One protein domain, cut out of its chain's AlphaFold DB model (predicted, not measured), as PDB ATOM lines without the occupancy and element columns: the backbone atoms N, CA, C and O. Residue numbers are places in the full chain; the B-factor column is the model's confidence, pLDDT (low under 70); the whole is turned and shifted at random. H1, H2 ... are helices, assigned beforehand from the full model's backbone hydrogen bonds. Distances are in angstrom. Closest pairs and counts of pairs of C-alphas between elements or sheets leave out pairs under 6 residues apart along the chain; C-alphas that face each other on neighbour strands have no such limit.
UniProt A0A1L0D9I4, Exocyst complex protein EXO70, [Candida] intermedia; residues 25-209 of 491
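This is residues 25 to 209 of the 491 residues of the protein "Exocyst complex protein EXO70" of [Candida] intermedia (UniProt A0A1L0D9I4). Helices H3 to H7 run lengthwise, staggered, in a long rod; H1 and H2 pack at a steep tilt by the first residues of H3 at one end, and residues 93 to 99 of a long link lie at the other. The 185 printed residues hold seven named helices, H1 to H7 in order, and no named strand: all helix. They form an up-and-down bundle, each helix running against the one before. The whole is only just compact, close to loose, with a radius of gyration of the C-alphas of 18.8 A and spans of 64 by 28 by 26 A.

Start at H1, residues 25 to 34, which forms a hairpin with H2, residues 47 to 59, at a steep tilt of 39 degrees; the C-alphas of Phe 30 and Ala 50 are closest, 6.3 A apart. Next look at the hub H3, residues 63 to 86: its closest C-alphas are Ala 69 to Ser 31 of H1, 5.7 A, and Leu 63 to Phe 57 of H2, 4.6 A. H3 also touches H4, residues 107 to 127, at Leu 85 and Tyr 110, closest C-alphas 5.7 A, and H5, residues 134 to 162, at Glu 71 and Ser 139, 5.1 A. H4 touches H6, residues 168 to 188, with residues 107 to 115 alone, the same way at a shallow tilt of 4 degrees; the C-alphas of Leu 108 and Ser 177 are closest, 5.8 A. H5 touches H7, residues 196 to 209, with Thr 149 and Val 198 closest, their C-alphas 5.1 A apart. Every O i to N i+4 pair is within hydrogen-bond range in H1, H2, H4 and H7, against 18 of 20 in H3, 22 of 25 in H5 and 15 of 17 in H6.

Find C-alpha 25 at (39.693, -6.782, 25.304), where H1 begins, and C-alpha 209 at (55.369, 0.457, -22.618), where H7 ends. From first to last C-alpha H3 measures 33.7 A, H4 30.1 A, H5 40.5 A and H6 31.3 A. H3 has a kink of 34 degrees near residue 80, H5 one of 32 degrees near residue 146.

The farthest C-alphas, of Asn 59 and Asn 97, are 66.4 A apart. The printed part has no cut; the links H1 to H2 and H3 to H4 are long. Residues 93 to 99 of this model have pLDDT under 70.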
ATOM      1  N   ALA A  25      40.422  -8.032  25.120       88.81
ATOM      2  CA  ALA A  25      39.693  -6.782  25.304       88.81
ATOM      3  C   ALA A  25      40.611  -5.556  25.164       88.81
ATOM      4  O   ALA A  25      40.227  -4.586  24.506       88.81
ATOM      5  N   VAL A  26      41.839  -5.611  25.698       88.00
ATOM      6  CA  VAL A  26      42.839  -4.536  25.559       88.00
ATOM      7  C   VAL A  26      43.237  -4.346  24.094       88.00
ATOM      8  O   VAL A  26      43.216  -3.217  23.602       88.00
ATOM      9  N   VAL A  27      43.509  -5.427  23.354       89.81
ATOM     10  CA  VAL A  27      43.810  -5.369  21.908       89.81
ATOM     11  C   VAL A  27      42.639  -4.786  21.112       89.81
ATOM     12  O   VAL A  27      42.832  -3.961  20.214       89.81
ATOM     13  N   THR A  28      41.408  -5.166  21.457       90.50
ATOM     14  CA  THR A  28      40.196  -4.650  20.805       90.50
ATOM     15  C   THR A  28      39.999  -3.161  21.086       90.50
ATOM     16  O   THR A  28      39.712  -2.385  20.172       90.50
ATOM     17  N   HIS A  29      40.196  -2.737  22.337       90.56
ATOM     18  CA  HIS A  29      40.119  -1.334  22.727       90.56
ATOM     19  C   HIS A  29      41.198  -0.505  22.021       90.56
ATOM     20  O   HIS A  29      40.886   0.531  21.431       90.56
ATOM     21  N   PHE A  30      42.438  -0.998  21.989       91.12
ATOM     22  CA  PHE A  30      43.538  -0.378  21.254       91.12
ATOM     23  C   PHE A  30      43.217  -0.228  19.763       91.12
ATOM     24  O   PHE A  30      43.295   0.876  19.224       91.12
ATOM     25  N   SER A  31      42.736  -1.294  19.118       91.31
ATOM     26  CA  SER A  31      42.306  -1.261  17.712       91.31
ATOM     27  C   SER A  31      41.246  -0.185  17.458       91.31
ATOM     28  O   SER A  31      41.315   0.546  16.470       91.31
ATOM     29  N   LYS A  32      40.271  -0.048  18.367       90.69
ATOM     30  CA  LYS A  32      39.220   0.974  18.277       90.69
ATOM     31  C   LYS A  32      39.784   2.387  18.422       90.69
ATOM     32  O   LYS A  32      39.354   3.276  17.692       90.69
ATOM     33  N   MET A  33      40.750   2.604  19.315       89.62
ATOM     34  CA  MET A  33      41.412   3.905  19.454       89.62
ATOM     35  C   MET A  33      42.142   4.289  18.166       89.62
ATOM     36  O   MET A  33      41.865   5.351  17.614       89.62
ATOM     37  N   VAL A  34      42.987   3.394  17.641       88.00
ATOM     38  CA  VAL A  34      43.735   3.608  16.388       88.00
ATOM     39  C   VAL A  34      42.792   3.786  15.191       88.00
ATOM     40  O   VAL A  34      43.093   4.522  14.258       88.00
ATOM     41  N   SER A  35      41.600   3.185  15.209       89.19
ATOM     42  CA  SER A  35      40.640   3.346  14.107       89.19
ATOM     43  C   SER A  35      40.112   4.777  13.931       89.19
ATOM     44  O   SER A  35      39.603   5.097  12.857       89.19
ATOM     45  N   ASN A  36      40.293   5.641  14.937       88.75
ATOM     46  CA  ASN A  36      39.888   7.049  14.924       88.75
ATOM     47  C   ASN A  36      40.994   8.005  14.439       88.75
ATOM     48  O   ASN A  36      40.930   9.195  14.740       88.75
ATOM     49  N   VAL A  37      42.022   7.509  13.739       87.38
ATOM     50  CA  VAL A  37      43.019   8.373  13.083       87.38
ATOM     51  C   VAL A  37      42.322   9.375  12.165       87.38
ATOM     52  O   VAL A  37      41.548   8.999  11.282       87.38
ATOM     53  N   ASP A  38      42.638  10.651  12.363       86.56
ATOM     54  CA  ASP A  38      42.260  11.718  11.449       86.56
ATOM     55  C   ASP A  38      43.247  11.742  10.280       86.56
ATOM     56  O   ASP A  38      44.380  12.208  10.413       86.56
ATOM     57  N   ILE A  39      42.803  11.219   9.134       83.50
ATOM     58  CA  ILE A  39      43.615  11.106   7.916       83.50
ATOM     59  C   ILE A  39      43.938  12.483   7.314       83.50
ATOM     60  O   ILE A  39      44.952  12.632   6.635       83.50
ATOM     61  N   GLN A  40      43.111  13.505   7.562       81.94
ATOM     62  CA  GLN A  40      43.354  14.844   7.022       81.94
ATOM     63  C   GLN A  40      44.505  15.532   7.756       81.94
ATOM     64  O   GLN A  40      45.381  16.124   7.125       81.94
ATOM     65  N   ASN A  41      44.523  15.417   9.084       82.69
ATOM     66  CA  ASN A  41      45.502  16.107   9.923       82.69
ATOM     67  C   ASN A  41      46.711  15.233  10.303       82.69
ATOM     68  O   ASN A  41      47.752  15.764  10.697       82.69
ATOM     69  N   GLY A  42      46.624  13.908  10.147       84.88
ATOM     70  CA  GLY A  42      47.673  12.978  10.572       84.88
ATOM     71  C   GLY A  42      47.806  12.909  12.090       84.88
ATOM     72  O   GLY A  42      48.915  12.897  12.620       84.88
ATOM     73  N   THR A  43      46.674  12.922  12.795       87.00
ATOM     74  CA  THR A  43      46.625  12.972  14.261       87.00
ATOM     75  C   THR A  43      45.760  11.864  14.837       87.00
ATOM     76  O   THR A  43      44.729  11.502  14.266       87.00
ATOM     77  N   LEU A  44      46.147  11.369  16.011       87.94
ATOM     78  CA  LEU A  44      45.362  10.415  16.786       87.94
ATOM     79  C   LEU A  44      44.711  11.114  18.000       87.94
ATOM     80  O   LEU A  44      45.428  11.499  18.921       87.94
ATOM     81  N   PRO A  45      43.369  11.248  18.072       84.50
ATOM     82  CA  PRO A  45      42.704  12.000  19.145       84.50
ATOM     83  C   PRO A  45      42.980  11.499  20.574       84.50
ATOM     84  O   PRO A  45      42.996  12.289  21.510       84.50
ATOM     85  N   ARG A  46      43.203  10.189  20.756       85.00
ATOM     86  CA  ARG A  46      43.556   9.566  22.048       85.00
ATOM     87  C   ARG A  46      44.984   9.021  22.036       85.00
ATOM     88  O   ARG A  46      45.213   7.857  22.358       85.00
ATOM     89  N   TYR A  47      45.941   9.839  21.594       87.12
ATOM     90  CA  TYR A  47      47.327   9.388  21.437       87.12
ATOM     91  C   TYR A  47      47.966   8.948  22.765       87.12
ATOM     92  O   TYR A  47      48.690   7.957  22.779       87.12
ATOM     93  N   SER A  48      47.668   9.629  23.881       87.50
ATOM     94  CA  SER A  48      48.189   9.290  25.214       87.50
ATOM     95  C   SER A  48      47.782   7.882  25.642       87.50
ATOM     96  O   SER A  48      48.611   7.103  26.106       87.50
ATOM     97  N   ASP A  49      46.512   7.540  25.427       88.31
ATOM     98  CA  ASP A  49      45.939   6.247  25.801       88.31
ATOM     99  C   ASP A  49      46.475   5.134  24.892       88.31
ATOM    100  O   ASP A  49      46.737   4.017  25.339       88.31
ATOM    101  N   ALA A  50      46.678   5.442  23.607       88.81
ATOM    102  CA  ALA A  50      47.298   4.529  22.655       88.81
ATOM    103  C   ALA A  50      48.775   4.260  22.990       88.81
ATOM    104  O   ALA A  50      49.210   3.112  22.923       88.81
ATOM    105  N   LEU A  51      49.527   5.283  23.408       90.56
ATOM    106  CA  LEU A  51      50.912   5.132  23.853       90.56
ATOM    107  C   LEU A  51      50.988   4.301  25.138       90.56
ATOM    108  O   LEU A  51      51.787   3.371  25.213       90.56
ATOM    109  N   ALA A  52      50.095   4.547  26.101       90.19
ATOM    110  CA  ALA A  52      49.992   3.740  27.316       90.19
ATOM    111  C   ALA A  52      49.670   2.264  27.012       90.19
ATOM    112  O   ALA A  52      50.264   1.367  27.609       90.19
ATOM    113  N   ALA A  53      48.779   1.997  26.050       89.38
ATOM    114  CA  ALA A  53      48.474   0.638  25.605       89.38
ATOM    115  C   ALA A  53      49.682  -0.046  24.935       89.38
ATOM    116  O   ALA A  53      49.942  -1.220  25.197       89.38
ATOM    117  N   LEU A  54      50.465   0.675  24.125       90.25
ATOM    118  CA  LEU A  54      51.710   0.150  23.553       90.25
ATOM    119  C   LEU A  54      52.759  -0.146  24.632       90.25
ATOM    120  O   LEU A  54      53.387  -1.205  24.590       90.25
ATOM    121  N   SER A  55      52.909   0.728  25.632       90.25
ATOM    122  CA  SER A  55      53.775   0.470  26.789       90.25
ATOM    123  C   SER A  55      53.313  -0.751  27.588       90.25
ATOM    124  O   SER A  55      54.145  -1.554  28.004       90.25
ATOM    125  N   TYR A  56      52.000  -0.940  27.755       90.81
ATOM    126  CA  TYR A  56      51.440  -2.143  28.374       90.81
ATOM    127  C   TYR A  56      51.842  -3.406  27.602       90.81
ATOM    128  O   TYR A  56      52.391  -4.333  28.194       90.81
ATOM    129  N   PHE A  57      51.650  -3.430  26.277       90.75
ATOM    130  CA  PHE A  57      52.045  -4.580  25.461       90.75
ATOM    131  C   PHE A  57      53.555  -4.847  25.505       90.75
ATOM    132  O   PHE A  57      53.964  -6.006  25.561       90.75
ATOM    133  N   ALA A  58      54.384  -3.800  25.511       89.06
ATOM    134  CA  ALA A  58      55.834  -3.933  25.634       89.06
ATOM    135  C   ALA A  58      56.243  -4.556  26.978       89.06
ATOM    136  O   ALA A  58      57.041  -5.492  26.997       89.06
ATOM    137  N   ASN A  59      55.645  -4.100  28.083       90.62
ATOM    138  CA  ASN A  59      55.932  -4.611  29.424       90.62
ATOM    139  C   ASN A  59      55.518  -6.080  29.606       90.62
ATOM    140  O   ASN A  59      56.164  -6.801  30.360       90.62
ATOM    141  N   GLN A  60      54.481  -6.531  28.896       86.88
ATOM    142  CA  GLN A  60      54.043  -7.935  28.882       86.88
ATOM    143  C   GLN A  60      54.822  -8.808  27.881       86.88
ATOM    144  O   GLN A  60      54.520  -9.986  27.721       86.88
ATOM    145  N   GLY A  61      55.788  -8.247  27.142       85.94
ATOM    146  CA  GLY A  61      56.485  -8.969  26.072       85.94
ATOM    147  C   GLY A  61      55.601  -9.314  24.862       85.94
ATOM    148  O   GLY A  61      56.019 -10.081  23.997       85.94
ATOM    149  N   ASN A  62      54.400  -8.729  24.760       87.19
ATOM    150  CA  ASN A  62      53.402  -8.992  23.718       87.19
ATOM    151  C   ASN A  62      53.190  -7.783  22.782       87.19
ATOM    152  O   ASN A  62      52.102  -7.543  22.256       87.19
ATOM    153  N   LEU A  63      54.245  -6.996  22.538       88.06
ATOM    154  CA  LEU A  63      54.203  -5.832  21.637       88.06
ATOM    155  C   LEU A  63      53.715  -6.196  20.223       88.06
ATOM    156  O   LEU A  63      53.080  -5.390  19.540       88.06
ATOM    157  N   ARG A  64      53.950  -7.445  19.808       89.06
ATOM    158  CA  ARG A  64      53.488  -8.001  18.536       89.06
ATOM    159  C   ARG A  64      51.968  -7.918  18.367       89.06
ATOM    160  O   ARG A  64      51.528  -7.533  17.290       89.06
ATOM    161  N   ALA A  65      51.175  -8.218  19.398       87.94
ATOM    162  CA  ALA A  65      49.715  -8.142  19.303       87.94
ATOM    163  C   ALA A  65      49.229  -6.706  19.032       87.94
ATOM    164  O   ALA A  65      48.330  -6.497  18.215       87.94
ATOM    165  N   GLY A  66      49.867  -5.710  19.657       88.94
ATOM    166  CA  GLY A  66      49.611  -4.292  19.389       88.94
ATOM    167  C   GLY A  66      49.982  -3.893  17.957       88.94
ATOM    168  O   GLY A  66      49.186  -3.260  17.264       88.94
ATOM    169  N   HIS A  67      51.153  -4.321  17.480       92.44
ATOM    170  CA  HIS A  67      51.595  -4.080  16.104       92.44
ATOM    171  C   HIS A  67      50.648  -4.702  15.064       92.44
ATOM    172  O   HIS A  67      50.186  -4.002  14.166       92.44
ATOM    173  N   GLU A  68      50.280  -5.977  15.212       91.69
ATOM    174  CA  GLU A  68      49.360  -6.667  14.293       91.69
ATOM    175  C   GLU A  68      47.955  -6.042  14.288       91.69
ATOM    176  O   GLU A  68      47.297  -5.960  13.246       91.69
ATOM    177  N   ALA A  69      47.474  -5.583  15.447       91.06
ATOM    178  CA  ALA A  69      46.220  -4.847  15.545       91.06
ATOM    179  C   ALA A  69      46.270  -3.535  14.753       91.06
ATOM    180  O   ALA A  69      45.345  -3.224  13.999       91.06
ATOM    181  N   MET A  70      47.373  -2.795  14.878       92.50
ATOM    182  CA  MET A  70      47.585  -1.540  14.168       92.50
ATOM    183  C   MET A  70      47.696  -1.742  12.653       92.50
ATOM    184  O   MET A  70      47.029  -1.032  11.899       92.50
ATOM    185  N   GLU A  71      48.428  -2.766  12.206       93.81
ATOM    186  CA  GLU A  71      48.529  -3.138  10.788       93.81
ATOM    187  C   GLU A  71      47.151  -3.425  10.169       93.81
ATOM    188  O   GLU A  71      46.810  -2.921   9.093       93.81
ATOM    189  N   LYS A  72      46.298  -4.178  10.881       91.50
ATOM    190  CA  LYS A  72      44.921  -4.465  10.444       91.50
ATOM    191  C   LYS A  72      44.071  -3.200  10.343       91.50
ATOM    192  O   LYS A  72      43.266  -3.083   9.418       91.50
ATOM    193  N   VAL A  73      44.210  -2.267  11.284       92.19
ATOM    194  CA  VAL A  73      43.458  -1.003  11.270       92.19
ATOM    195  C   VAL A  73      43.891  -0.123  10.097       92.19
ATOM    196  O   VAL A  73      43.031   0.347   9.351       92.19
ATOM    197  N   PHE A  74      45.196   0.041   9.884       93.69
ATOM    198  CA  PHE A  74      45.741   0.831   8.778       93.69
ATOM    199  C   PHE A  74      45.343   0.270   7.414       93.69
ATOM    200  O   PHE A  74      44.857   1.013   6.560       93.69
ATOM    201  N   SER A  75      45.442  -1.048   7.227       92.19
ATOM    202  CA  SER A  75      45.014  -1.709   5.987       92.19
ATOM    203  C   SER A  75      43.515  -1.504   5.696       92.19
ATOM    204  O   SER A  75      43.119  -1.203   4.563       92.19
ATOM    205  N   ARG A  76      42.661  -1.572   6.730       92.00
ATOM    206  CA  ARG A  76      41.218  -1.284   6.605       92.00
ATOM    207  C   ARG A  76      40.943   0.176   6.253       92.00
ATOM    208  O   ARG A  76      40.066   0.436   5.431       92.00
ATOM    209  N   GLN A  77      41.662   1.119   6.857       92.19
ATOM    210  CA  GLN A  77      41.510   2.546   6.570       92.19
ATOM    211  C   GLN A  77      41.948   2.888   5.141       92.19
ATOM    212  O   GLN A  77      41.182   3.539   4.435       92.19
ATOM    213  N   LEU A  78      43.098   2.377   4.682       93.81
ATOM    214  CA  LEU A  78      43.540   2.517   3.286       93.81
ATOM    215  C   LEU A  78      42.493   1.978   2.320       93.81
ATOM    216  O   LEU A  78      42.062   2.675   1.407       93.81
ATOM    217  N   THR A  79      42.013   0.761   2.580       92.94
ATOM    218  CA  THR A  79      40.950   0.137   1.790       92.94
ATOM    219  C   THR A  79      39.701   1.009   1.736       92.94
ATOM    220  O   THR A  79      39.148   1.200   0.658       92.94
ATOM    221  N   LYS A  80      39.256   1.555   2.870       93.19
ATOM    222  CA  LYS A  80      38.063   2.403   2.930       93.19
ATOM    223  C   LYS A  80      38.216   3.678   2.093       93.19
ATOM    224  O   LYS A  80      37.252   4.062   1.440       93.19
ATOM    225  N   GLN A  81      39.386   4.318   2.127       92.88
ATOM    226  CA  GLN A  81      39.621   5.574   1.407       92.88
ATOM    227  C   GLN A  81      39.837   5.369  -0.092       92.88
ATOM    228  O   GLN A  81      39.325   6.137  -0.899       92.88
ATOM    229  N   LEU A  82      40.566   4.321  -0.473       94.31
ATOM    230  CA  LEU A  82      41.030   4.153  -1.848       94.31
ATOM    231  C   LEU A  82      40.115   3.278  -2.705       94.31
ATOM    232  O   LEU A  82      40.033   3.520  -3.907       94.31
ATOM    233  N   ALA A  83      39.359   2.336  -2.121       92.75
ATOM    234  CA  ALA A  83      38.445   1.468  -2.879       92.75
ATOM    235  C   ALA A  83      37.500   2.215  -3.845       92.75
ATOM    236  O   ALA A  83      37.313   1.726  -4.961       92.75
ATOM    237  N   PRO A  84      36.926   3.387  -3.493       94.44
ATOM    238  CA  PRO A  84      36.076   4.143  -4.414       94.44
ATOM    239  C   PRO A  84      36.805   4.657  -5.668       94.44
ATOM    240  O   PRO A  84      36.171   4.856  -6.702       94.44
ATOM    241  N   LEU A  85      38.123   4.869  -5.592       93.50
ATOM    242  CA  LEU A  85      38.945   5.410  -6.681       93.50
ATOM    243  C   LEU A  85      39.465   4.315  -7.629       93.50
ATOM    244  O   LEU A  85      39.791   4.589  -8.785       93.50
ATOM    245  N   GLU A  86      39.505   3.061  -7.176       91.88
ATOM    246  CA  GLU A  86      40.085   1.941  -7.932       91.88
ATOM    247  C   GLU A  86      39.333   1.646  -9.236       91.88
ATOM    248  O   GLU A  86      39.954   1.355 -10.256       91.88
ATOM    249  N   ALA A  87      38.004   1.800  -9.260       87.94
ATOM    250  CA  ALA A  87      37.202   1.571 -10.467       87.94
ATOM    251  C   ALA A  87      37.580   2.512 -11.631       87.94
ATOM    252  O   ALA A  87      37.405   2.173 -12.807       87.94
ATOM    253  N   ALA A  88      38.117   3.695 -11.318       89.00
ATOM    254  CA  ALA A  88      38.578   4.669 -12.302       89.00
ATOM    255  C   ALA A  88      40.017   4.405 -12.796       89.00
ATOM    256  O   ALA A  88      40.447   5.028 -13.769       89.00
ATOM    257  N   CYS A  89      40.743   3.467 -12.178       91.50
ATOM    258  CA  CYS A  89      42.107   3.068 -12.537       91.50
ATOM    259  C   CYS A  89      42.107   1.992 -13.638       91.50
ATOM    260  O   CYS A  89      42.645   0.900 -13.469       91.50
ATOM    261  N   THR A  90      41.447   2.277 -14.762       88.06
ATOM    262  CA  THR A  90      41.321   1.348 -15.894       88.06
ATOM    263  C   THR A  90      41.595   2.047 -17.223       88.06
ATOM    264  O   THR A  90      41.196   3.194 -17.443       88.06
ATOM    265  N   LEU A  91      42.264   1.346 -18.144       84.06
ATOM    266  CA  LEU A  91      42.462   1.815 -19.515       84.06
ATOM    267  C   LEU A  91      41.173   1.596 -20.316       84.06
ATOM    268  O   LEU A  91      40.853   0.484 -20.731       84.06
ATOM    269  N   LYS A  92      40.403   2.666 -20.532       73.88
ATOM    270  CA  LYS A  92      39.189   2.614 -21.358       73.88
ATOM    271  C   LYS A  92      39.534   2.785 -22.836       73.88
ATOM    272  O   LYS A  92      40.248   3.716 -23.206       73.88
ATOM    273  N   LYS A  93      38.936   1.955 -23.698       66.00
ATOM    274  CA  LYS A  93      38.973   2.140 -25.156       66.00
ATOM    275  C   LYS A  93      38.218   3.426 -25.513       66.00
ATOM    276  O   LYS A  93      36.995   3.477 -25.395       66.00
ATOM    277  N   ARG A  94      38.941   4.481 -25.903       63.25
ATOM    278  CA  ARG A  94      38.339   5.767 -26.297       63.25
ATOM    279  C   ARG A  94      37.876   5.733 -27.754       63.25
ATOM    280  O   ARG A  94      38.421   4.997 -28.574       63.25
ATOM    281  N   GLN A  95      36.847   6.522 -28.065       58.12
ATOM    282  CA  GLN A  95      36.401   6.742 -29.441       58.12
ATOM    283  C   GLN A  95      37.488   7.499 -30.219       58.12
ATOM    284  O   GLN A  95      38.116   8.401 -29.671       58.12
ATOM    285  N   SER A  96      37.681   7.157 -31.496       55.44
ATOM    286  CA  SER A  96      38.792   7.645 -32.337       55.44
ATOM    287  C   SER A  96      38.890   9.174 -32.480       55.44
ATOM    288  O   SER A  96      39.927   9.667 -32.911       55.44
ATOM    289  N   ASN A  97      37.839   9.922 -32.129       59.41
ATOM    290  CA  ASN A  97      37.739  11.364 -32.365       59.41
ATOM    291  C   ASN A  97      38.018  12.231 -31.125       59.41
ATOM    292  O   ASN A  97      37.953  13.453 -31.230       59.41
ATOM    293  N   ILE A  98      38.311  11.641 -29.960       63.69
ATOM    294  CA  ILE A  98      38.578  12.396 -28.724       63.69
ATOM    295  C   ILE A  98      40.031  12.158 -28.293       63.69
ATOM    296  O   ILE A  98      40.349  11.062 -27.818       63.69
ATOM    297  N   PRO A  99      40.920  13.161 -28.440       68.44
ATOM    298  CA  PRO A  99      42.296  13.068 -27.968       68.44
ATOM    299  C   PRO A  99      42.363  12.796 -26.462       68.44
ATOM    300  O   PRO A  99      41.519  13.252 -25.690       68.44
ATOM    301  N   TYR A 100      43.384  12.058 -26.028       80.31
ATOM    302  CA  TYR A 100      43.643  11.883 -24.603       80.31
ATOM    303  C   TYR A 100      44.126  13.197 -23.975       80.31
ATOM    304  O   TYR A 100      45.048  13.830 -24.491       80.31
ATOM    305  N   GLU A 101      43.527  13.572 -22.847       77.06
ATOM    306  CA  GLU A 101      43.949  14.703 -22.020       77.06
ATOM    307  C   GLU A 101      44.733  14.190 -20.808       77.06
ATOM    308  O   GLU A 101      44.283  13.274 -20.114       77.06
ATOM    309  N   LYS A 102      45.920  14.753 -20.566       79.00
ATOM    310  CA  LYS A 102      46.773  14.375 -19.433       79.00
ATOM    311  C   LYS A 102      46.032  14.570 -18.106       79.00
ATOM    312  O   LYS A 102      45.366  15.582 -17.925       79.00
ATOM    313  N   GLY A 103      46.144  13.609 -17.191       75.75
ATOM    314  CA  GLY A 103      45.456  13.629 -15.898       75.75
ATOM    315  C   GLY A 103      43.992  13.184 -15.953       75.75
ATOM    316  O   GLY A 103      43.322  13.179 -14.926       75.75
ATOM    317  N   SER A 104      43.476  12.770 -17.118       77.12
ATOM    318  CA  SER A 104      42.089  12.289 -17.244       77.12
ATOM    319  C   SER A 104      41.882  10.832 -16.793       77.12
ATOM    320  O   SER A 104      40.760  10.323 -16.858       77.12
ATOM    321  N   LEU A 105      42.939  10.143 -16.351       82.88
ATOM    322  CA  LEU A 105      42.865   8.821 -15.723       82.88
ATOM    323  C   LEU A 105      42.680   8.942 -14.207       82.88
ATOM    324  O   LEU A 105      43.342   9.740 -13.548       82.88
ATOM    325  N   GLY A 106      41.848   8.068 -13.630       86.31
ATOM    326  CA  GLY A 106      41.594   8.046 -12.183       86.31
ATOM    327  C   GLY A 106      42.815   7.700 -11.326       86.31
ATOM    328  O   GLY A 106      42.776   7.883 -10.112       86.31
ATOM    329  N   LEU A 107      43.906   7.238 -11.948       92.06
ATOM    330  CA  LEU A 107      45.136   6.872 -11.255       92.06
ATOM    331  C   LEU A 107      45.815   8.064 -10.575       92.06
ATOM    332  O   LEU A 107      46.386   7.882  -9.508       92.06
ATOM    333  N   LEU A 108      45.732   9.270 -11.147       90.75
ATOM    334  CA  LEU A 108      46.324  10.457 -10.526       90.75
ATOM    335  C   LEU A 108      45.669  10.739  -9.166       90.75
ATOM    336  O   LEU A 108      46.358  10.816  -8.153       90.75
ATOM    337  N   ALA A 109      44.334  10.788  -9.138       92.31
ATOM    338  CA  ALA A 109      43.567  10.978  -7.908       92.31
ATOM    339  C   ALA A 109      43.812   9.846  -6.895       92.31
ATOM    340  O   ALA A 109      43.968  10.104  -5.704       92.31
ATOM    341  N   TYR A 110      43.895   8.595  -7.366       95.12
ATOM    342  CA  TYR A 110      44.257   7.450  -6.528       95.12
ATOM    343  C   TYR A 110      45.648   7.616  -5.897       95.12
ATOM    344  O   TYR A 110      45.801   7.424  -4.692       95.12
ATOM    345  N   THR A 111      46.656   8.005  -6.681       94.25
ATOM    346  CA  THR A 111      48.030   8.211  -6.206       94.25
ATOM    347  C   THR A 111      48.109   9.349  -5.191       94.25
ATOM    348  O   THR A 111      48.743   9.186  -4.150       94.25
ATOM    349  N   GLU A 112      47.455  10.482  -5.448       94.00
ATOM    350  CA  GLU A 112      47.436  11.621  -4.525       94.00
ATOM    351  C   GLU A 112      46.768  11.272  -3.189       94.00
ATOM    352  O   GLU A 112      47.310  11.583  -2.124       94.00
ATOM    353  N   GLU A 113      45.624  10.582  -3.226       94.94
ATOM    354  CA  GLU A 113      44.930  10.140  -2.013       94.94
ATOM    355  C   GLU A 113      45.753   9.104  -1.239       94.94
ATOM    356  O   GLU A 113      45.843   9.155  -0.009       94.94
ATOM    357  N   PHE A 114      46.403   8.181  -1.949       96.06
ATOM    358  CA  PHE A 114      47.225   7.161  -1.315       96.06
ATOM    359  C   PHE A 114      48.438   7.782  -0.623       96.06
ATOM    360  O   PHE A 114      48.706   7.469   0.537       96.06
ATOM    361  N   LEU A 115      49.121   8.724  -1.280       95.31
ATOM    362  CA  LEU A 115      50.235   9.460  -0.682       95.31
ATOM    363  C   LEU A 115      49.799  10.295   0.526       95.31
ATOM    364  O   LEU A 115      50.526  10.346   1.517       95.31
ATOM    365  N   ARG A 116      48.592  10.874   0.506       94.62
ATOM    366  CA  ARG A 116      48.029  11.556   1.681       94.62
ATOM    367  C   ARG A 116      47.852  10.599   2.861       94.62
ATOM    368  O   ARG A 116      48.224  10.939   3.985       94.62
ATOM    369  N   CYS A 117      47.333   9.394   2.615       94.69
ATOM    370  CA  CYS A 117      47.197   8.369   3.650       94.69
ATOM    371  C   CYS A 117      48.565   7.928   4.199       94.69
ATOM    372  O   CYS A 117      48.724   7.811   5.413       94.69
ATOM    373  N   VAL A 118      49.556   7.728   3.324       94.44
ATOM    374  CA  VAL A 118      50.943   7.387   3.693       94.44
ATOM    375  C   VAL A 118      51.545   8.467   4.595       94.44
ATOM    376  O   VAL A 118      52.054   8.147   5.670       94.44
ATOM    377  N   ASP A 119      51.437   9.740   4.210       93.56
ATOM    378  CA  ASP A 119      51.955  10.864   4.996       93.56
ATOM    379  C   ASP A 119      51.232  10.985   6.352       93.56
ATOM    380  O   ASP A 119      51.867  11.212   7.384       93.56
ATOM    381  N   SER A 120      49.913  10.768   6.384       93.38
ATOM    382  CA  SER A 120      49.130  10.731   7.626       93.38
ATOM    383  C   SER A 120      49.575   9.601   8.558       93.38
ATOM    384  O   SER A 120      49.793   9.818   9.749       93.38
ATOM    385  N   PHE A 121      49.712   8.380   8.042       93.62
ATOM    386  CA  PHE A 121      50.113   7.225   8.846       93.62
ATOM    387  C   PHE A 121      51.548   7.343   9.345       93.62
ATOM    388  O   PHE A 121      51.822   6.950  10.475       93.62
ATOM    389  N   SER A 122      52.435   7.938   8.548       93.62
ATOM    390  CA  SER A 122      53.809   8.236   8.950       93.62
ATOM    391  C   SER A 122      53.825   9.146  10.183       93.62
ATOM    392  O   SER A 122      54.439   8.801  11.192       93.62
ATOM    393  N   LYS A 123      53.041  10.236  10.169       92.44
ATOM    394  CA  LYS A 123      52.886  11.145  11.321       92.44
ATOM    395  C   LYS A 123      52.324  10.447  12.559       92.44
ATOM    396  O   LYS A 123      52.804  10.684  13.662       92.44
ATOM    397  N   VAL A 124      51.327   9.576  12.398       91.69
ATOM    398  CA  VAL A 124      50.750   8.821  13.524       91.69
ATOM    399  C   VAL A 124      51.762   7.830  14.103       91.69
ATOM    400  O   VAL A 124      51.886   7.715  15.321       91.69
ATOM    401  N   CYS A 125      52.514   7.125  13.255       92.12
ATOM    402  CA  CYS A 125      53.585   6.239  13.704       92.12
ATOM    403  C   CYS A 125      54.707   6.998  14.421       92.12
ATOM    404  O   CYS A 125      55.262   6.473  15.383       92.12
ATOM    405  N   ASP A 126      55.021   8.215  13.981       92.25
ATOM    406  CA  ASP A 126      55.987   9.096  14.639       92.25
ATOM    407  C   ASP A 126      55.483   9.571  16.015       92.25
ATOM    408  O   ASP A 126      56.180   9.412  17.015       92.25
ATOM    409  N   GLN A 127      54.220  10.012  16.108       90.31
ATOM    410  CA  GLN A 127      53.566  10.378  17.379       90.31
ATOM    411  C   GLN A 127      53.586   9.241  18.406       90.31
ATOM    412  O   GLN A 127      53.747   9.483  19.602       90.31
ATOM    413  N   LEU A 128      53.418   8.001  17.946       89.50
ATOM    414  CA  LEU A 128      53.457   6.808  18.791       89.50
ATOM    415  C   LEU A 128      54.873   6.242  18.986       89.50
ATOM    416  O   LEU A 128      55.014   5.224  19.655       89.50
ATOM    417  N   GLN A 129      55.908   6.881  18.431       89.50
ATOM    418  CA  GLN A 129      57.314   6.465  18.523       89.50
ATOM    419  C   GLN A 129      57.589   5.056  17.963       89.50
ATOM    420  O   GLN A 129      58.505   4.357  18.393       89.50
ATOM    421  N   ILE A 130      56.809   4.641  16.962       88.56
ATOM    422  CA  ILE A 130      56.895   3.320  16.319       88.56
ATOM    423  C   ILE A 130      57.222   3.404  14.824       88.56
ATOM    424  O   ILE A 130      57.084   2.409  14.114       88.56
ATOM    425  N   LEU A 131      57.656   4.555  14.306       84.25
ATOM    426  CA  LEU A 131      57.996   4.694  12.883       84.25
ATOM    427  C   LEU A 131      59.118   3.732  12.441       84.25
ATOM    428  O   LEU A 131      59.102   3.238  11.319       84.25
ATOM    429  N   GLY A 132      60.053   3.404  13.340       81.62
ATOM    430  CA  GLY A 132      61.093   2.392  13.107       81.62
ATOM    431  C   GLY A 132      60.614   0.936  13.209       81.62
ATOM    432  O   GLY A 132      61.396   0.019  12.961       81.62
ATOM    433  N   SER A 133      59.355   0.708  13.590       87.75
ATOM    434  CA  SER A 133      58.746  -0.621  13.687       87.75
ATOM    435  C   SER A 133      58.285  -1.130  12.309       87.75
ATOM    436  O   SER A 133      58.103  -0.340  11.377       87.75
ATOM    437  N   PRO A 134      58.035  -2.444  12.144       89.44
ATOM    438  CA  PRO A 134      57.564  -2.980  10.870       89.44
ATOM    439  C   PRO A 134      56.112  -2.591  10.540       89.44
ATOM    440  O   PRO A 134      55.719  -2.741   9.389       89.44
ATOM    441  N   VAL A 135      55.339  -2.046  11.492       91.94
ATOM    442  CA  VAL A 135      53.896  -1.762  11.349       91.94
ATOM    443  C   VAL A 135      53.591  -0.924  10.114       91.94
ATOM    444  O   VAL A 135      52.754  -1.295   9.290       91.94
ATOM    445  N   PHE A 136      54.283   0.209   9.966       92.81
ATOM    446  CA  PHE A 136      54.061   1.123   8.849       92.81
ATOM    447  C   PHE A 136      54.371   0.431   7.518       92.81
ATOM    448  O   PHE A 136      53.519   0.356   6.632       92.81
ATOM    449  N   LYS A 137      55.565  -0.161   7.415       92.44
ATOM    450  CA  LYS A 137      56.027  -0.836   6.200       92.44
ATOM    451  C   LYS A 137      55.127  -2.008   5.807       92.44
ATOM    452  O   LYS A 137      54.759  -2.120   4.642       92.44
ATOM    453  N   ASN A 138      54.746  -2.851   6.763       93.06
ATOM    454  CA  ASN A 138      53.871  -4.000   6.543       93.06
ATOM    455  C   ASN A 138      52.476  -3.570   6.082       93.06
ATOM    456  O   ASN A 138      51.925  -4.175   5.164       93.06
ATOM    457  N   SER A 139      51.930  -2.500   6.668       93.44
ATOM    458  CA  SER A 139      50.620  -1.960   6.283       93.44
ATOM    459  C   SER A 139      50.611  -1.484   4.832       93.44
ATOM    460  O   SER A 139      49.716  -1.845   4.067       93.44
ATOM    461  N   ILE A 140      51.631  -0.710   4.440       95.12
ATOM    462  CA  ILE A 140      51.770  -0.213   3.067       95.12
ATOM    463  C   ILE A 140      52.028  -1.371   2.098       95.12
ATOM    464  O   ILE A 140      51.318  -1.492   1.103       95.12
ATOM    465  N   ALA A 141      52.973  -2.265   2.403       93.75
ATOM    466  CA  ALA A 141      53.296  -3.411   1.551       93.75
ATOM    467  C   ALA A 141      52.093  -4.348   1.348       93.75
ATOM    468  O   ALA A 141      51.816  -4.758   0.224       93.75
ATOM    469  N   SER A 142      51.333  -4.636   2.409       93.44
ATOM    470  CA  SER A 142      50.118  -5.453   2.329       93.44
ATOM    471  C   SER A 142      49.056  -4.810   1.433       93.44
ATOM    472  O   SER A 142      48.447  -5.496   0.610       93.44
ATOM    473  N   TYR A 143      48.850  -3.495   1.545       94.62
ATOM    474  CA  TYR A 143      47.902  -2.780   0.694       94.62
ATOM    475  C   TYR A 143      48.345  -2.772  -0.777       94.62
ATOM    476  O   TYR A 143      47.559  -3.102  -1.664       94.62
ATOM    477  N   LEU A 144      49.619  -2.464  -1.038       95.50
ATOM    478  CA  LEU A 144      50.199  -2.503  -2.378       95.50
ATOM    479  C   LEU A 144      50.025  -3.889  -3.021       95.50
ATOM    480  O   LEU A 144      49.525  -3.993  -4.142       95.50
ATOM    481  N   ASP A 145      50.366  -4.954  -2.292       94.62
ATOM    482  CA  ASP A 145      50.276  -6.329  -2.786       94.62
ATOM    483  C   ASP A 145      48.832  -6.727  -3.123       94.62
ATOM    484  O   ASP A 145      48.576  -7.291  -4.187       94.62
ATOM    485  N   THR A 146      47.879  -6.378  -2.257       93.88
ATOM    486  CA  THR A 146      46.476  -6.798  -2.387       93.88
ATOM    487  C   THR A 146      45.647  -5.939  -3.341       93.88
ATOM    488  O   THR A 146      44.703  -6.456  -3.938       93.88
ATOM    489  N   ARG A 147      45.965  -4.645  -3.496       94.19
ATOM    490  CA  ARG A 147      45.109  -3.673  -4.209       94.19
ATOM    491  C   ARG A 147      45.777  -2.996  -5.393       94.19
ATOM    492  O   ARG A 147      45.136  -2.865  -6.432       94.19
ATOM    493  N   LEU A 148      47.060  -2.640  -5.301       95.81
ATOM    494  CA  LEU A 148      47.770  -2.073  -6.452       95.81
ATOM    495  C   LEU A 148      48.129  -3.156  -7.480       95.81
ATOM    496  O   LEU A 148      48.010  -2.913  -8.679       95.81
ATOM    497  N   THR A 149      48.506  -4.366  -7.042       97.12
ATOM    498  CA  THR A 149      48.851  -5.465  -7.965       97.12
ATOM    499  C   THR A 149      47.734  -5.768  -8.978       97.12
ATOM    500  O   THR A 149      48.042  -5.810 -10.171       97.12
ATOM    501  N   PRO A 150      46.450  -5.935  -8.590       96.50
ATOM    502  CA  PRO A 150      45.371  -6.152  -9.558       96.50
ATOM    503  C   PRO A 150      45.158  -4.984 -10.529       96.50
ATOM    504  O   PRO A 150      44.820  -5.222 -11.686       96.50
ATOM    505  N   ILE A 151      45.382  -3.737 -10.097       96.31
ATOM    506  CA  ILE A 151      45.291  -2.553 -10.967       96.31
ATOM    507  C   ILE A 151      46.384  -2.605 -12.042       96.31
ATOM    508  O   ILE A 151      46.093  -2.474 -13.231       96.31
ATOM    509  N   LEU A 152      47.635  -2.866 -11.641       97.44
ATOM    510  CA  LEU A 152      48.761  -3.013 -12.570       97.44
ATOM    511  C   LEU A 152      48.550  -4.184 -13.537       97.44
ATOM    512  O   LEU A 152      48.753  -4.039 -14.742       97.44
ATOM    513  N   ALA A 153      48.074  -5.324 -13.028       97.12
ATOM    514  CA  ALA A 153      47.704  -6.467 -13.853       97.12
ATOM    515  C   ALA A 153      46.599  -6.102 -14.861       97.12
ATOM    516  O   ALA A 153      46.692  -6.468 -16.031       97.12
ATOM    517  N   GLY A 154      45.602  -5.315 -14.445       95.38
ATOM    518  CA  GLY A 154      44.548  -4.796 -15.316       95.38
ATOM    519  C   GLY A 154      45.078  -3.910 -16.449       95.38
ATOM    520  O   GLY A 154      44.627  -4.046 -17.591       95.38
ATOM    521  N   TYR A 155      46.068  -3.052 -16.180       95.75
ATOM    522  CA  TYR A 155      46.749  -2.283 -17.229       95.75
ATOM    523  C   TYR A 155      47.522  -3.183 -18.192       95.75
ATOM    524  O   TYR A 155      47.358  -3.046 -19.403       95.75
ATOM    525  N   ASN A 156      48.287  -4.149 -17.672       96.56
ATOM    526  CA  ASN A 156      49.008  -5.128 -18.486       96.56
ATOM    527  C   ASN A 156      48.062  -5.898 -19.421       96.56
ATOM    528  O   ASN A 156      48.306  -5.956 -20.625       96.56
ATOM    529  N   THR A 157      46.954  -6.423 -18.891       95.25
ATOM    530  CA  THR A 157      45.932  -7.125 -19.682       95.25
ATOM    531  C   THR A 157      45.277  -6.210 -20.715       95.25
ATOM    532  O   THR A 157      45.044  -6.632 -21.844       95.25
ATOM    533  N   SER A 158      44.999  -4.953 -20.366       92.25
ATOM    534  CA  SER A 158      44.405  -3.999 -21.311       92.25
ATOM    535  C   SER A 158      45.337  -3.739 -22.495       92.25
ATOM    536  O   SER A 158      44.896  -3.826 -23.639       92.25
ATOM    537  N   ILE A 159      46.627  -3.507 -22.229       93.56
ATOM    538  CA  ILE A 159      47.641  -3.296 -23.271       93.56
ATOM    539  C   ILE A 159      47.781  -4.538 -24.161       93.56
ATOM    540  O   ILE A 159      47.872  -4.392 -25.378       93.56
ATOM    541  N   ASP A 160      47.733  -5.745 -23.594       93.25
ATOM    542  CA  ASP A 160      47.777  -6.991 -24.372       93.25
ATOM    543  C   ASP A 160      46.572  -7.153 -25.308       93.25
ATOM    544  O   ASP A 160      46.714  -7.629 -26.433       93.25
ATOM    545  N   LEU A 161      45.384  -6.728 -24.869       90.62
ATOM    546  CA  LEU A 161      44.155  -6.849 -25.652       90.62
ATOM    547  C   LEU A 161      44.024  -5.781 -26.741       90.62
ATOM    548  O   LEU A 161      43.506  -6.062 -27.822       90.62
ATOM    549  N   THR A 162      44.425  -4.541 -26.457       87.75
ATOM    550  CA  THR A 162      44.188  -3.408 -27.366       87.75
ATOM    551  C   THR A 162      45.418  -2.964 -28.141       87.75
ATOM    552  O   THR A 162      45.283  -2.225 -29.117       87.75
ATOM    553  N   GLY A 163      46.609  -3.380 -27.711       89.88
ATOM    554  CA  GLY A 163      47.871  -2.822 -28.169       89.88
ATOM    555  C   GLY A 163      48.098  -1.388 -27.680       89.88
ATOM    556  O   GLY A 163      47.261  -0.780 -27.011       89.88
ATOM    557  N   LEU A 164      49.259  -0.845 -28.048       90.44
ATOM    558  CA  LEU A 164      49.729   0.485 -27.639       90.44
ATOM    559  C   LEU A 164      49.309   1.612 -28.594       90.44
ATOM    560  O   LEU A 164      49.395   2.794 -28.254       90.44
ATOM    561  N   ALA A 165      48.890   1.268 -29.813       82.38
ATOM    562  CA  ALA A 165      48.521   2.254 -30.820       82.38
ATOM    563  C   ALA A 165      47.342   3.107 -30.322       82.38
ATOM    564  O   ALA A 165      46.326   2.580 -29.874       82.38
ATOM    565  N   ASN A 166      47.480   4.432 -30.416       80.25
ATOM    566  CA  ASN A 166      46.504   5.423 -29.933       80.25
ATOM    567  C   ASN A 166      46.270   5.432 -28.407       80.25
ATOM    568  O   ASN A 166      45.333   6.079 -27.941       80.25
ATOM    569  N   GLN A 167      47.110   4.745 -27.626       86.25
ATOM    570  CA  GLN A 167      47.096   4.772 -26.155       86.25
ATOM    571  C   GLN A 167      48.402   5.312 -25.563       86.25
ATOM    572  O   GLN A 167      48.595   5.285 -24.353       86.25
ATOM    573  N   ASP A 168      49.284   5.827 -26.412       89.12
ATOM    574  CA  ASP A 168      50.607   6.328 -26.060       89.12
ATOM    575  C   ASP A 168      50.581   7.354 -24.923       89.12
ATOM    576  O   ASP A 168      51.246   7.165 -23.908       89.12
ATOM    577  N   ILE A 169      49.757   8.394 -25.045       91.12
ATOM    578  CA  ILE A 169      49.659   9.439 -24.014       91.12
ATOM    579  C   ILE A 169      49.059   8.888 -22.708       91.12
ATOM    580  O   ILE A 169      49.486   9.282 -21.628       91.12
ATOM    581  N   ALA A 170      48.112   7.949 -22.787       91.25
ATOM    582  CA  ALA A 170      47.490   7.341 -21.609       91.25
ATOM    583  C   ALA A 170      48.472   6.446 -20.838       91.25
ATOM    584  O   ALA A 170      48.539   6.511 -19.615       91.25
ATOM    585  N   VAL A 171      49.258   5.633 -21.550       93.94
ATOM    586  CA  VAL A 171      50.283   4.768 -20.950       93.94
ATOM    587  C   VAL A 171      51.386   5.607 -20.304       93.94
ATOM    588  O   VAL A 171      51.783   5.314 -19.179       93.94
ATOM    589  N   LEU A 172      51.832   6.687 -20.953       94.31
ATOM    590  CA  LEU A 172      52.799   7.614 -20.353       94.31
ATOM    591  C   LEU A 172      52.258   8.311 -19.097       94.31
ATOM    592  O   LEU A 172      52.998   8.512 -18.140       94.31
ATOM    593  N   ASP A 173      50.971   8.655 -19.066       93.75
ATOM    594  CA  ASP A 173      50.334   9.263 -17.891       93.75
ATOM    595  C   ASP A 173      50.238   8.283 -16.707       93.75
ATOM    596  O   ASP A 173      50.447   8.656 -15.547       93.75
ATOM    597  N   ILE A 174      49.992   6.999 -17.003       94.94
ATOM    598  CA  ILE A 174      50.061   5.918 -16.010       94.94
ATOM    599  C   ILE A 174      51.475   5.817 -15.443       94.94
ATOM    600  O   ILE A 174      51.642   5.805 -14.223       94.94
ATOM    601  N   LEU A 175      52.492   5.774 -16.307       96.31
ATOM    602  CA  LEU A 175      53.884   5.672 -15.873       96.31
ATOM    603  C   LEU A 175      54.339   6.899 -15.073       96.31
ATOM    604  O   LEU A 175      54.999   6.718 -14.051       96.31
ATOM    605  N   ASP A 176      53.951   8.118 -15.471       94.69
ATOM    606  CA  ASP A 176      54.201   9.351 -14.704       94.69
ATOM    607  C   ASP A 176      53.640   9.209 -13.280       94.69
ATOM    608  O   ASP A 176      54.362   9.406 -12.300       94.69
ATOM    609  N   SER A 177      52.372   8.801 -13.160       95.12
ATOM    610  CA  SER A 177      51.694   8.643 -11.866       95.12
ATOM    611  C   SER A 177      52.353   7.571 -10.991       95.12
ATOM    612  O   SER A 177      52.524   7.768  -9.787       95.12
ATOM    613  N   LEU A 178      52.749   6.441 -11.584       96.31
ATOM    614  CA  LEU A 178      53.396   5.336 -10.872       96.31
ATOM    615  C   LEU A 178      54.833   5.665 -10.461       96.31
ATOM    616  O   LEU A 178      55.240   5.310  -9.358       96.31
ATOM    617  N   THR A 179      55.578   6.382 -11.301       94.69
ATOM    618  CA  THR A 179      56.944   6.826 -10.989       94.69
ATOM    619  C   THR A 179      56.934   7.821  -9.834       94.69
ATOM    620  O   THR A 179      57.748   7.713  -8.919       94.69
ATOM    621  N   VAL A 180      55.978   8.759  -9.824       94.50
ATOM    622  CA  VAL A 180      55.783   9.681  -8.694       94.50
ATOM    623  C   VAL A 180      55.428   8.914  -7.422       94.50
ATOM    624  O   VAL A 180      56.001   9.195  -6.367       94.50
ATOM    625  N   LEU A 181      54.522   7.936  -7.513       96.00
ATOM    626  CA  LEU A 181      54.140   7.103  -6.377       96.00
ATOM    627  C   LEU A 181      55.349   6.352  -5.796       96.00
ATOM    628  O   LEU A 181      55.640   6.495  -4.610       96.00
ATOM    629  N   ASP A 182      56.082   5.608  -6.623       96.44
ATOM    630  CA  ASP A 182      57.262   4.849  -6.195       96.44
ATOM    631  C   ASP A 182      58.332   5.762  -5.575       96.44
ATOM    632  O   ASP A 182      58.818   5.511  -4.468       96.44
ATOM    633  N   ALA A 183      58.640   6.887  -6.231       95.12
ATOM    634  CA  ALA A 183      59.616   7.857  -5.740       95.12
ATOM    635  C   ALA A 183      59.247   8.426  -4.360       95.12
ATOM    636  O   ALA A 183      60.125   8.618  -3.519       95.12
ATOM    637  N   ARG A 184      57.958   8.668  -4.099       95.56
ATOM    638  CA  ARG A 184      57.470   9.182  -2.809       95.56
ATOM    639  C   ARG A 184      57.400   8.117  -1.714       95.56
ATOM    640  O   ARG A 184      57.441   8.471  -0.538       95.56
ATOM    641  N   LEU A 185      57.354   6.834  -2.071       95.25
ATOM    642  CA  LEU A 185      57.402   5.719  -1.122       95.25
ATOM    643  C   LEU A 185      58.836   5.308  -0.738       95.25
ATOM    644  O   LEU A 185      59.050   4.765   0.353       95.25
ATOM    645  N   LYS A 186      59.831   5.577  -1.595       94.06
ATOM    646  CA  LYS A 186      61.253   5.253  -1.358       94.06
ATOM    647  C   LYS A 186      61.834   5.797  -0.042       94.06
ATOM    648  O   LYS A 186      62.478   5.006   0.651       94.06
ATOM    649  N   PRO A 187      61.587   7.058   0.381       91.75
ATOM    650  CA  PRO A 187      62.068   7.574   1.668       91.75
ATOM    651  C   PRO A 187      61.638   6.726   2.870       91.75
ATOM    652  O   PRO A 187      62.372   6.615   3.850       91.75
ATOM    653  N   TYR A 188      60.483   6.063   2.769       90.00
ATOM    654  CA  TYR A 188      59.948   5.189   3.807       90.00
ATOM    655  C   TYR A 188      60.332   3.709   3.633       90.00
ATOM    656  O   TYR A 188      59.785   2.846   4.320       90.00
ATOM    657  N   LYS A 189      61.243   3.380   2.704       90.56
ATOM    658  CA  LYS A 189      61.613   1.996   2.343       90.56
ATOM    659  C   LYS A 189      60.397   1.139   1.954       90.56
ATOM    660  O   LYS A 189      60.346  -0.050   2.277       90.56
ATOM    661  N   CYS A 190      59.422   1.774   1.302       92.88
ATOM    662  CA  CYS A 190      58.162   1.179   0.851       92.88
ATOM    663  C   CYS A 190      57.983   1.269  -0.676       92.88
ATOM    664  O   CYS A 190      56.861   1.135  -1.158       92.88
ATOM    665  N   GLY A 191      59.058   1.525  -1.433       93.38
ATOM    666  CA  GLY A 191      59.020   1.523  -2.901       93.38
ATOM    667  C   GLY A 191      58.577   0.170  -3.470       93.38
ATOM    668  O   GLY A 191      58.542  -0.837  -2.755       93.38
ATOM    669  N   PHE A 192      58.259   0.124  -4.760       96.00
ATOM    670  CA  PHE A 192      57.727  -1.069  -5.427       96.00
ATOM    671  C   PHE A 192      58.659  -2.278  -5.305       96.00
ATOM    672  O   PHE A 192      58.182  -3.391  -5.095       96.00
ATOM    673  N   GLU A 193      59.974  -2.051  -5.273       93.62
ATOM    674  CA  GLU A 193      61.005  -3.064  -5.008       93.62
ATOM    675  C   GLU A 193      60.799  -3.838  -3.695       93.62
ATOM    676  O   GLU A 193      61.216  -4.990  -3.571       93.62
ATOM    677  N   SER A 194      60.119  -3.237  -2.714       91.00
ATOM    678  CA  SER A 194      59.831  -3.871  -1.425       91.00
ATOM    679  C   SER A 194      58.690  -4.888  -1.496       91.00
ATOM    680  O   SER A 194      58.521  -5.668  -0.561       91.00
ATOM    681  N   THR A 195      57.902  -4.895  -2.578       94.81
ATOM    682  CA  THR A 195      56.738  -5.774  -2.755       94.81
ATOM    683  C   THR A 195      56.850  -6.548  -4.067       94.81
ATOM    684  O   THR A 195      56.618  -6.021  -5.153       94.81
ATOM    685  N   ARG A 196      57.172  -7.845  -3.973       95.44
ATOM    686  CA  ARG A 196      57.528  -8.691  -5.127       95.44
ATOM    687  C   ARG A 196      56.483  -8.698  -6.248       95.44
ATOM    688  O   ARG A 196      56.864  -8.630  -7.416       95.44
ATOM    689  N   ASN A 197      55.192  -8.828  -5.932       96.44
ATOM    690  CA  ASN A 197      54.161  -8.897  -6.973       96.44
ATOM    691  C   ASN A 197      53.960  -7.546  -7.668       96.44
ATOM    692  O   ASN A 197      53.817  -7.517  -8.887       96.44
ATOM    693  N   VAL A 198      54.018  -6.448  -6.914       97.56
ATOM    694  CA  VAL A 198      53.913  -5.082  -7.444       97.56
ATOM    695  C   VAL A 198      55.092  -4.786  -8.355       97.56
ATOM    696  O   VAL A 198      54.875  -4.401  -9.500       97.56
ATOM    697  N   GLN A 199      56.320  -5.066  -7.904       97.00
ATOM    698  CA  GLN A 199      57.513  -4.921  -8.738       97.00
ATOM    699  C   GLN A 199      57.387  -5.729 -10.031       97.00
ATOM    700  O   GLN A 199      57.668  -5.219 -11.109       97.00
ATOM    701  N   ARG A 200      56.927  -6.984  -9.947       97.88
ATOM    702  CA  ARG A 200      56.742  -7.837 -11.126       97.88
ATOM    703  C   ARG A 200      55.752  -7.230 -12.122       97.88
ATOM    704  O   ARG A 200      56.051  -7.200 -13.311       97.88
ATOM    705  N   GLU A 201      54.577  -6.796 -11.672       98.19
ATOM    706  CA  GLU A 201      53.566  -6.235 -12.578       98.19
ATOM    707  C   GLU A 201      53.955  -4.850 -13.108       98.19
ATOM    708  O   GLU A 201      53.669  -4.551 -14.267       98.19
ATOM    709  N   TYR A 202      54.661  -4.042 -12.312       97.75
ATOM    710  CA  TYR A 202      55.216  -2.763 -12.747       97.75
ATOM    711  C   TYR A 202      56.295  -2.942 -13.821       97.75
ATOM    712  O   TYR A 202      56.201  -2.326 -14.877       97.75
ATOM    713  N   MET A 203      57.263  -3.842 -13.617       97.31
ATOM    714  CA  MET A 203      58.305  -4.116 -14.617       97.31
ATOM    715  C   MET A 203      57.717  -4.648 -15.928       97.31
ATOM    716  O   MET A 203      58.127  -4.214 -16.998       97.31
ATOM    717  N   LYS A 204      56.705  -5.526 -15.860       97.38
ATOM    718  CA  LYS A 204      55.960  -5.965 -17.054       97.38
ATOM    719  C   LYS A 204      55.286  -4.797 -17.778       97.38
ATOM    720  O   LYS A 204      55.272  -4.769 -19.005       97.38
ATOM    721  N   LEU A 205      54.711  -3.853 -17.032       97.31
ATOM    722  CA  LEU A 205      54.072  -2.671 -17.608       97.31
ATOM    723  C   LEU A 205      55.100  -1.778 -18.307       97.31
ATOM    724  O   LEU A 205      54.839  -1.331 -19.423       97.31
ATOM    725  N   VAL A 206      56.264  -1.565 -17.685       97.12
ATOM    726  CA  VAL A 206      57.384  -0.833 -18.290       97.12
ATOM    727  C   VAL A 206      57.833  -1.531 -19.571       97.12
ATOM    728  O   VAL A 206      57.815  -0.895 -20.618       97.12
ATOM    729  N   GLU A 207      58.124  -2.836 -19.536       96.06
ATOM    730  CA  GLU A 207      58.534  -3.630 -20.706       96.06
ATOM    731  C   GLU A 207      57.533  -3.507 -21.866       96.06
ATOM    732  O   GLU A 207      57.914  -3.250 -23.009       96.06
ATOM    733  N   LYS A 208      56.228  -3.603 -21.584       95.69
ATOM    734  CA  LYS A 208      55.192  -3.375 -22.600       95.69
ATOM    735  C   LYS A 208      55.226  -1.941 -23.122       95.69
ATOM    736  O   LYS A 208      55.170  -1.731 -24.332       95.69
ATOM    737  N   ALA A 209      55.331  -0.950 -22.240       96.38
ATOM    738  CA  ALA A 209      55.369   0.457 -22.618       96.38
ATOM    739  C   ALA A 209      56.614   0.827 -23.442       96.38
ATOM    740  O   ALA A 209      56.525   1.729 -24.273       96.38
TER     741      ALA A 209